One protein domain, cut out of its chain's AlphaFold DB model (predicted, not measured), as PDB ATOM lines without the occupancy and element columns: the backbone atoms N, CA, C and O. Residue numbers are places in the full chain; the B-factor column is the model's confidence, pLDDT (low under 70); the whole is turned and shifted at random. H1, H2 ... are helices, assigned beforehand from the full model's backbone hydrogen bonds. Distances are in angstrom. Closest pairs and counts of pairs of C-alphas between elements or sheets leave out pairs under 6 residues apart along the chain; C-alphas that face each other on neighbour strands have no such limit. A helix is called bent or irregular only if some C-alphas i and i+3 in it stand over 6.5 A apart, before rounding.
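Overview. This is residues 8 to 32 and 46 to 96 of the 125 residues of the protein "ATP-dependent DNA helicase" of Rhizophagus irregularis (strain DAOM 181602 / DAOM 197198 / MUCL 43194) (UniProt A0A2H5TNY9). One long helix, H1, lies by itself on one side, and across a cut a loose, open group of three shorter helices, H2, H3 and H4, lies on the other. In that group H2 and H4 come near each other, crosswise. The printed part has 76 residues with four named helices, H1 to H4 in order, and no named strand: all helix. It is loose, with a radius of gyration of the C-alphas of 16.2 A and spans of 44 by 33 by 21 A.

Along the chain. H1, residues 9 to 26, begins at C-alpha 9 (193.057, 245.869, 182.000) and measures 26.0 A. H2 is residues 54 to 61, 10.7 A, and H3 residues 71 to 75, 6.2 A. H4, residues 84 to 96, measures 18.1 A and ends at C-alpha 96 (213.225, 242.305, 213.762).

Arrangement. H1 is apart from H2, H3 and H4. H2 and H4 are close but not clearly touching; their closest C-alphas, of Ile 58 and Ile 94, are 7.4 A apart. Their lines are only just about perpendicular, at 72 degrees. H3 is apart from H2 and H4. In H1, H2, H3 and H4 every O i to N i+4 pair is within hydrogen-bond range.

Size, cuts and confidence. Residues 33 to 45 are not printed; C-alphas 32 and 46 are 19.9 A apart. The links H2 to H3 and H3 to H4 are short. No printed residue is under 70 in pLDDT.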
ATOM      1  N   ASN A   8     194.344 249.008 185.543       71.69
ATOM      2  CA  ASN A   8     194.867 248.380 184.325       71.69
ATOM      3  C   ASN A   8     194.065 247.126 183.910       71.69
ATOM      4  O   ASN A   8     193.645 246.330 184.752       71.69
ATOM      5  N   GLU A   9     193.896 246.927 182.597       78.31
ATOM      6  CA  GLU A   9     193.057 245.869 182.000       78.31
ATOM      7  C   GLU A   9     193.571 244.443 182.280       78.31
ATOM      8  O   GLU A   9     192.771 243.538 182.516       78.31
ATOM      9  N   SER A  10     194.895 244.249 182.338       82.38
ATOM     10  CA  SER A  10     195.522 242.947 182.632       82.38
ATOM     11  C   SER A  10     195.150 242.425 184.022       82.38
ATOM     12  O   SER A  10     194.674 241.300 184.158       82.38
ATOM     13  N   ASP A  11     195.283 243.265 185.050       81.38
ATOM     14  CA  ASP A  11     195.003 242.870 186.434       81.38
ATOM     15  C   ASP A  11     193.514 242.536 186.630       81.38
ATOM     16  O   ASP A  11     193.153 241.632 187.384       81.38
ATOM     17  N   ALA A  12     192.630 243.244 185.919       84.56
ATOM     18  CA  ALA A  12     191.192 242.986 185.959       84.56
ATOM     19  C   ALA A  12     190.835 241.610 185.363       84.56
ATOM     20  O   ALA A  12     189.932 240.929 185.863       84.56
ATOM     21  N   ILE A  13     191.548 241.181 184.316       88.00
ATOM     22  CA  ILE A  13     191.389 239.849 183.723       88.00
ATOM     23  C   ILE A  13     191.841 238.775 184.718       88.00
ATOM     24  O   ILE A  13     191.068 237.855 184.992       88.00
ATOM     25  N   GLU A  14     193.020 238.918 185.326       86.81
ATOM     26  CA  GLU A  14     193.536 237.954 186.310       86.81
ATOM     27  C   GLU A  14     192.606 237.806 187.523       86.81
ATOM     28  O   GLU A  14     192.279 236.690 187.939       86.81
ATOM     29  N   GLN A  15     192.098 238.922 188.063       86.06
ATOM     30  CA  GLN A  15     191.130 238.894 189.163       86.06
ATOM     31  C   GLN A  15     189.843 238.158 188.776       86.06
ATOM     32  O   GLN A  15     189.310 237.369 189.564       86.06
ATOM     33  N   LYS A  16     189.341 238.383 187.557       90.81
ATOM     34  CA  LYS A  16     188.151 237.701 187.039       90.81
ATOM     35  C   LYS A  16     188.392 236.201 186.870       90.81
ATOM     36  O   LYS A  16     187.514 235.405 187.205       90.81
ATOM     37  N   GLU A  17     189.553 235.798 186.366       91.00
ATOM     38  CA  GLU A  17     189.926 234.386 186.241       91.00
ATOM     39  C   GLU A  17     190.015 233.702 187.606       91.00
ATOM     40  O   GLU A  17     189.421 232.637 187.801       91.00
ATOM     41  N   PHE A  18     190.660 234.351 188.577       89.56
ATOM     42  CA  PHE A  18     190.757 233.852 189.945       89.56
ATOM     43  C   PHE A  18     189.380 233.728 190.617       89.56
ATOM     44  O   PHE A  18     189.062 232.687 191.198       89.56
ATOM     45  N   ALA A  19     188.516 234.738 190.479       92.38
ATOM     46  CA  ALA A  19     187.152 234.700 191.007       92.38
ATOM     47  C   ALA A  19     186.322 233.565 190.382       92.38
ATOM     48  O   ALA A  19     185.616 232.838 191.083       92.38
ATOM     49  N   ASN A  20     186.441 233.356 189.068       92.81
ATOM     50  CA  ASN A  20     185.781 232.247 188.382       92.81
ATOM     51  C   ASN A  20     186.308 230.881 188.841       92.81
ATOM     52  O   ASN A  20     185.524 229.938 188.975       92.81
ATOM     53  N   TRP A  21     187.613 230.758 189.097       91.50
ATOM     54  CA  TRP A  21     188.202 229.548 189.672       91.50
ATOM     55  C   TRP A  21     187.647 229.265 191.078       91.50
ATOM     56  O   TRP A  21     187.160 228.159 191.317       91.50
ATOM     57  N   LEU A  22     187.589 230.271 191.959       92.44
ATOM     58  CA  LEU A  22     186.965 230.150 193.286       92.44
ATOM     59  C   LEU A  22     185.492 229.718 193.206       92.44
ATOM     60  O   LEU A  22     185.050 228.859 193.970       92.44
ATOM     61  N   LEU A  23     184.723 230.256 192.254       94.12
ATOM     62  CA  LEU A  23     183.327 229.857 192.046       94.12
ATOM     63  C   LEU A  23     183.189 228.389 191.627       94.12
ATOM     64  O   LEU A  23     182.268 227.710 192.081       94.12
ATOM     65  N   LYS A  24     184.093 227.879 190.781       91.88
ATOM     66  CA  LYS A  24     184.108 226.456 190.400       91.88
ATOM     67  C   LYS A  24     184.390 225.557 191.601       91.88
ATOM     68  O   LYS A  24     183.753 224.511 191.708       91.88
ATOM     69  N   ILE A  25     185.272 225.981 192.516       90.62
ATOM     70  CA  ILE A  25     185.504 225.285 193.793       90.62
ATOM     71  C   ILE A  25     184.210 225.220 194.600       90.62
ATOM     72  O   ILE A  25     183.771 224.130 194.956       90.62
ATOM     73  N   GLY A  26     183.563 226.366 194.832       88.50
ATOM     74  CA  GLY A  26     182.333 226.436 195.629       88.50
ATOM     75  C   GLY A  26     181.169 225.625 195.048       88.50
ATOM     76  O   GLY A  26     180.320 225.147 195.794       88.50
ATOM     77  N   LYS A  27     181.142 225.427 193.725       91.38
ATOM     78  CA  LYS A  27     180.149 224.591 193.031       91.38
ATOM     79  C   LYS A  27     180.525 223.106 192.951       91.38
ATOM     80  O   LYS A  27     179.740 222.332 192.412       91.38
ATOM     81  N   GLY A  28     181.715 222.707 193.407       87.06
ATOM     82  CA  GLY A  28     182.211 221.334 193.265       87.06
ATOM     83  C   GLY A  28     182.484 220.921 191.812       87.06
ATOM     84  O   GLY A  28     182.408 219.745 191.481       87.06
ATOM     85  N   GLN A  29     182.772 221.881 190.928       88.44
ATOM     86  CA  GLN A  29     182.967 221.661 189.484       88.44
ATOM     87  C   GLN A  29     184.439 221.471 189.087       88.44
ATOM     88  O   GLN A  29     184.773 221.526 187.903       88.44
ATOM     89  N   ILE A  30     185.338 221.305 190.057       84.50
ATOM     90  CA  ILE A  30     186.753 221.049 189.787       84.50
ATOM     91  C   ILE A  30     186.976 219.550 189.636       84.50
ATOM     92  O   ILE A  30     186.403 218.751 190.373       84.50
ATOM     93  N   SER A  31     187.845 219.178 188.703       79.25
ATOM     94  CA  SER A  31     188.235 217.790 188.493       79.25
ATOM     95  C   SER A  31     188.895 217.201 189.739       79.25
ATOM     96  O   SER A  31     189.798 217.805 190.319       79.25
ATOM     97  N   ILE A  32     188.476 215.990 190.102       79.38
ATOM     98  CA  ILE A  32     189.153 215.177 191.111       79.38
ATOM     99  C   ILE A  32     190.496 214.741 190.527       79.38
ATOM    100  O   ILE A  32     190.578 214.296 189.380       79.38
ATOM    101  N   ASN A  46     200.191 230.076 189.598       83.19
ATOM    102  CA  ASN A  46     200.386 231.522 189.730       83.19
ATOM    103  C   ASN A  46     200.107 232.050 191.147       83.19
ATOM    104  O   ASN A  46     200.543 233.151 191.464       83.19
ATOM    105  N   ILE A  47     199.415 231.288 192.000       83.25
ATOM    106  CA  ILE A  47     199.181 231.662 193.406       83.25
ATOM    107  C   ILE A  47     200.032 230.847 194.387       83.25
ATOM    108  O   ILE A  47     199.949 231.046 195.598       83.25
ATOM    109  N   VAL A  48     200.837 229.910 193.880       85.31
ATOM    110  CA  VAL A  48     201.735 229.087 194.690       85.31
ATOM    111  C   VAL A  48     203.112 229.735 194.711       85.31
ATOM    112  O   VAL A  48     203.735 229.961 193.677       85.31
ATOM    113  N   LEU A  49     203.627 229.987 195.912       81.75
ATOM    114  CA  LEU A  49     205.009 230.418 196.086       81.75
ATOM    115  C   LEU A  49     205.944 229.248 195.763       81.75
ATOM    116  O   LEU A  49     205.918 228.218 196.435       81.75
ATOM    117  N   GLN A  50     206.789 229.414 194.744       75.38
ATOM    118  CA  GLN A  50     207.734 228.378 194.310       75.38
ATOM    119  C   GLN A  50     208.778 228.046 195.386       75.38
ATOM    120  O   GLN A  50     209.202 226.900 195.516       75.38
ATOM    121  N   LEU A  51     209.176 229.045 196.176       73.75
ATOM    122  CA  LEU A  51     210.092 228.888 197.297       73.75
ATOM    123  C   LEU A  51     209.284 228.943 198.595       73.75
ATOM    124  O   LEU A  51     208.793 230.002 198.981       73.75
ATOM    125  N   GLN A  52     209.162 227.802 199.272       76.88
ATOM    126  CA  GLN A  52     208.407 227.645 200.519       76.88
ATOM    127  C   GLN A  52     209.176 228.214 201.726       76.88
ATOM    128  O   GLN A  52     209.488 227.503 202.678       76.88
ATOM    129  N   ASN A  53     209.532 229.497 201.673       86.38
ATOM    130  CA  ASN A  53     210.222 230.191 202.754       86.38
ATOM    131  C   ASN A  53     209.494 231.493 203.096       86.38
ATOM    132  O   ASN A  53     209.291 232.348 202.233       86.38
ATOM    133  N   ILE A  54     209.147 231.655 204.374       88.50
ATOM    134  CA  ILE A  54     208.455 232.841 204.878       88.50
ATOM    135  C   ILE A  54     209.249 234.131 204.637       88.50
ATOM    136  O   ILE A  54     208.658 235.157 204.323       88.50
ATOM    137  N   ASN A  55     210.582 234.074 204.692       88.62
ATOM    138  CA  ASN A  55     211.433 235.235 204.437       88.62
ATOM    139  C   ASN A  55     211.314 235.710 202.987       88.62
ATOM    140  O   ASN A  55     211.288 236.911 202.739       88.62
ATOM    141  N   ASN A  56     211.168 234.779 202.040       88.12
ATOM    142  CA  ASN A  56     210.973 235.126 200.636       88.12
ATOM    143  C   ASN A  56     209.600 235.772 200.429       88.12
ATOM    144  O   ASN A  56     209.505 236.763 199.717       88.12
ATOM    145  N   LEU A  57     208.549 235.264 201.088       89.44
ATOM    146  CA  LEU A  57     207.228 235.903 201.070       89.44
ATOM    147  C   LEU A  57     207.285 237.328 201.637       89.44
ATOM    148  O   LEU A  57     206.758 238.255 201.027       89.44
ATOM    149  N   ILE A  58     207.954 237.508 202.779       89.69
ATOM    150  CA  ILE A  58     208.124 238.822 203.403       89.69
ATOM    151  C   ILE A  58     208.869 239.767 202.458       89.69
ATOM    152  O   ILE A  58     208.421 240.890 202.293       89.69
ATOM    153  N   GLN A  59     209.939 239.326 201.791       88.06
ATOM    154  CA  GLN A  59     210.681 240.154 200.831       88.06
ATOM    155  C   GLN A  59     209.895 240.479 199.556       88.06
ATOM    156  O   GLN A  59     210.080 241.555 198.992       88.06
ATOM    157  N   LEU A  60     209.035 239.563 199.096       86.94
ATOM    158  CA  LEU A  60     208.163 239.791 197.940       86.94
ATOM    159  C   LEU A  60     207.124 240.876 198.218       86.94
ATOM    160  O   LEU A  60     206.802 241.653 197.326       86.94
ATOM    161  N   ILE A  61     206.599 240.916 199.444       88.94
ATOM    162  CA  ILE A  61     205.592 241.896 199.850       88.94
ATOM    163  C   ILE A  61     206.290 243.177 200.309       88.94
ATOM    164  O   ILE A  61     206.087 244.233 199.733       88.94
ATOM    165  N   TYR A  62     207.176 243.103 201.296       88.50
ATOM    166  CA  TYR A  62     207.947 244.228 201.815       88.50
ATOM    167  C   TYR A  62     209.340 244.296 201.174       88.50
ATOM    168  O   TYR A  62     210.332 243.801 201.713       88.50
ATOM    169  N   LEU A  63     209.416 244.968 200.024       83.88
ATOM    170  CA  LEU A  63     210.656 245.237 199.298       83.88
ATOM    171  C   LEU A  63     211.584 246.123 200.139       83.88
ATOM    172  O   LEU A  63     211.458 247.344 200.146       83.88
ATOM    173  N   ASN A  64     212.536 245.492 200.824       80.00
ATOM    174  CA  ASN A  64     213.569 246.129 201.643       80.00
ATOM    175  C   ASN A  64     213.019 247.144 202.667       80.00
ATOM    176  O   ASN A  64     213.048 248.361 202.462       80.00
ATOM    177  N   LEU A  65     212.579 246.626 203.815       80.25
ATOM    178  CA  LEU A  65     212.064 247.409 204.945       80.25
ATOM    179  C   LEU A  65     213.047 248.464 205.475       80.25
ATOM    180  O   LEU A  65     212.612 249.489 205.998       80.25
ATOM    181  N   SER A  66     214.356 248.269 205.300       75.44
ATOM    182  CA  SER A  66     215.364 249.257 205.699       75.44
ATOM    183  C   SER A  66     215.294 250.539 204.867       75.44
ATOM    184  O   SER A  66     215.637 251.608 205.367       75.44
ATOM    185  N   ILE A  67     214.841 250.446 203.611       77.62
ATOM    186  CA  ILE A  67     214.703 251.581 202.685       77.62
ATOM    187  C   ILE A  67     213.256 252.095 202.672       77.62
ATOM    188  O   ILE A  67     213.026 253.303 202.691       77.62
ATOM    189  N   ASN A  68     212.276 251.189 202.691       76.56
ATOM    190  CA  ASN A  68     210.854 251.497 202.531       76.56
ATOM    191  C   ASN A  68     210.081 251.400 203.858       76.56
ATOM    192  O   ASN A  68     209.073 250.714 203.968       76.56
ATOM    193  N   SER A  69     210.534 252.109 204.893       73.81
ATOM    194  CA  SER A  69     209.897 252.125 206.225       73.81
ATOM    195  C   SER A  69     208.862 253.249 206.412       73.81
ATOM    196  O   SER A  69     208.383 253.493 207.521       73.81
ATOM    197  N   ASN A  70     208.480 253.955 205.341       84.44
ATOM    198  CA  ASN A  70     207.469 255.010 205.419       84.44
ATOM    199  C   ASN A  70     206.074 254.417 205.688       84.44
ATOM    200  O   ASN A  70     205.649 253.475 205.023       84.44
ATOM    201  N   ARG A  71     205.318 255.046 206.594       83.56
ATOM    202  CA  ARG A  71     203.941 254.677 206.960       83.56
ATOM    203  C   ARG A  71     203.037 254.401 205.758       83.56
ATOM    204  O   ARG A  71     202.315 253.416 205.781       83.56
ATOM    205  N   LYS A  72     203.078 255.241 204.713       86.88
ATOM    206  CA  LYS A  72     202.224 255.059 203.521       86.88
ATOM    207  C   LYS A  72     202.469 253.712 202.837       86.88
ATOM    208  O   LYS A  72     201.518 252.997 202.566       86.88
ATOM    209  N   TYR A  73     203.739 253.355 202.654       86.19
ATOM    210  CA  TYR A  73     204.133 252.087 202.044       86.19
ATOM    211  C   TYR A  73     203.685 250.888 202.890       86.19
ATOM    212  O   TYR A  73     203.148 249.917 202.371       86.19
ATOM    213  N   LEU A  74     203.849 250.972 204.211       85.69
ATOM    214  CA  LEU A  74     203.506 249.872 205.115       85.69
ATOM    215  C   LEU A  74     202.004 249.581 205.182       85.69
ATOM    216  O   LEU A  74     201.624 248.422 205.312       85.69
ATOM    217  N   ILE A  75     201.162 250.614 205.100       86.50
ATOM    218  CA  ILE A  75     199.699 250.477 205.198       86.50
ATOM    219  C   ILE A  75     199.104 249.829 203.939       86.50
ATOM    220  O   ILE A  75     198.060 249.186 204.014       86.50
ATOM    221  N   GLU A  76     199.759 249.968 202.787       86.94
ATOM    222  CA  GLU A  76     199.285 249.409 201.515       86.94
ATOM    223  C   GLU A  76     199.524 247.896 201.391       86.94
ATOM    224  O   GLU A  76     199.015 247.262 200.467       86.94
ATOM    225  N   GLN A  77     200.265 247.294 202.326       87.75
ATOM    226  CA  GLN A  77     200.713 245.909 202.234       87.75
ATOM    227  C   GLN A  77     200.226 245.076 203.415       87.75
ATOM    228  O   GLN A  77     200.281 245.507 204.566       87.75
ATOM    229  N   VAL A  78     199.777 243.849 203.135       89.94
ATOM    230  CA  VAL A  78     199.223 242.954 204.155       89.94
ATOM    231  C   VAL A  78     199.643 241.506 203.926       89.94
ATOM    232  O   VAL A  78     199.594 240.996 202.806       89.94
ATOM    233  N   ILE A  79     200.008 240.829 205.014       91.19
ATOM    234  CA  ILE A  79     200.156 239.374 205.065       91.19
ATOM    235  C   ILE A  79     199.041 238.835 205.947       91.19
ATOM    236  O   ILE A  79     198.901 239.231 207.103       91.19
ATOM    237  N   LEU A  80     198.235 237.934 205.394       91.62
ATOM    238  CA  LEU A  80     197.145 237.286 206.112       91.62
ATOM    239  C   LEU A  80     197.531 235.843 206.422       91.62
ATOM    240  O   LEU A  80     198.029 235.128 205.553       91.62
ATOM    241  N   ALA A  81     197.254 235.408 207.647       92.12
ATOM    242  CA  ALA A  81     197.400 234.022 208.060       92.12
ATOM    243  C   ALA A  81     196.116 233.537 208.738       92.12
ATOM    244  O   ALA A  81     195.335 234.329 209.264       92.12
ATOM    245  N   LEU A  82     195.887 232.224 208.700       91.88
ATOM    246  CA  LEU A  82     194.656 231.625 209.217       91.88
ATOM    247  C   LEU A  82     194.574 231.690 210.748       91.88
ATOM    248  O   LEU A  82     193.483 231.830 211.295       91.88
ATOM    249  N   LYS A  83     195.713 231.556 211.441       95.38
ATOM    250  CA  LYS A  83     195.781 231.561 212.905       95.38
ATOM    251  C   LYS A  83     196.632 232.714 213.409       95.38
ATOM    252  O   LYS A  83     197.661 233.049 212.830       95.38
ATOM    253  N   ASN A  84     196.268 233.229 214.579       93.81
ATOM    254  CA  ASN A  84     197.018 234.299 215.235       93.81
ATOM    255  C   ASN A  84     198.450 233.894 215.613       93.81
ATOM    256  O   ASN A  84     199.327 234.748 215.619       93.81
ATOM    257  N   VAL A  85     198.706 232.611 215.898       96.44
ATOM    258  CA  VAL A  85     200.074 232.118 216.159       96.44
ATOM    259  C   VAL A  85     200.980 232.297 214.940       96.44
ATOM    260  O   VAL A  85     202.131 232.701 215.083       96.44
ATOM    261  N   ASP A  86     200.435 232.083 213.741       94.19
ATOM    262  CA  ASP A  86     201.156 232.277 212.487       94.19
ATOM    263  C   ASP A  86     201.356 233.778 212.228       94.19
ATOM    264  O   ASP A  86     202.455 234.200 211.878       94.19
ATOM    265  N   VAL A  87     200.333 234.607 212.488       93.56
ATOM    266  CA  VAL A  87     200.446 236.080 212.426       93.56
ATOM    267  C   VAL A  87     201.552 236.585 213.353       93.56
ATOM    268  O   VAL A  87     202.387 237.382 212.936       93.56
ATOM    269  N   TYR A  88     201.588 236.111 214.599       94.06
ATOM    270  CA  TYR A  88     202.601 236.498 215.578       94.06
ATOM    271  C   TYR A  88     204.015 236.135 215.109       94.06
ATOM    272  O   TYR A  88     204.925 236.962 215.186       94.06
ATOM    273  N   PHE A  89     204.194 234.924 214.574       94.50
ATOM    274  CA  PHE A  89     205.469 234.478 214.021       94.50
ATOM    275  C   PHE A  89     205.941 235.376 212.869       94.50
ATOM    276  O   PHE A  89     207.070 235.867 212.896       94.50
ATOM    277  N   VAL A  90     205.066 235.662 211.898       93.62
ATOM    278  CA  VAL A  90     205.385 236.552 210.769       93.62
ATOM    279  C   VAL A  90     205.706 237.968 211.250       93.62
ATOM    280  O   VAL A  90     206.728 238.531 210.858       93.62
ATOM    281  N   ASN A  91     204.883 238.531 212.137       91.94
ATOM    282  CA  ASN A  91     205.090 239.874 212.681       91.94
ATOM    283  C   ASN A  91     206.413 239.992 213.439       91.94
ATOM    284  O   ASN A  91     207.076 241.019 213.332       91.94
ATOM    285  N   THR A  92     206.826 238.952 214.166       93.06
ATOM    286  CA  THR A  92     208.111 238.940 214.879       93.06
ATOM    287  C   THR A  92     209.279 239.074 213.904       93.06
ATOM    288  O   THR A  92     210.127 239.943 214.089       93.06
ATOM    289  N   ILE A  93     209.275 238.289 212.819       92.25
ATOM    290  CA  ILE A  93     210.316 238.350 211.780       92.25
ATOM    291  C   ILE A  93     210.358 239.737 211.131       92.25
ATOM    292  O   ILE A  93     211.435 240.286 210.918       92.25
ATOM    293  N   ILE A  94     209.191 240.303 210.817       90.56
ATOM    294  CA  ILE A  94     209.083 241.627 210.196       90.56
ATOM    295  C   ILE A  94     209.623 242.716 211.133       90.56
ATOM    296  O   ILE A  94     210.435 243.531 210.704       90.56
ATOM    297  N   ILE A  95     209.212 242.721 212.407       89.69
ATOM    298  CA  ILE A  95     209.665 243.699 213.413       89.69
ATOM    299  C   ILE A  95     211.184 243.651 213.578       89.69
ATOM    300  O   ILE A  95     211.817 244.701 213.642       89.69
ATOM    301  N   ASP A  96     211.778 242.458 213.598       89.19
ATOM    302  CA  ASP A  96     213.225 242.305 213.762       89.19
ATOM    303  C   ASP A  96     214.024 242.782 212.526       89.19
ATOM    304  O   ASP A  96     215.226 243.023 212.623       89.19
TER     305      ASP A  96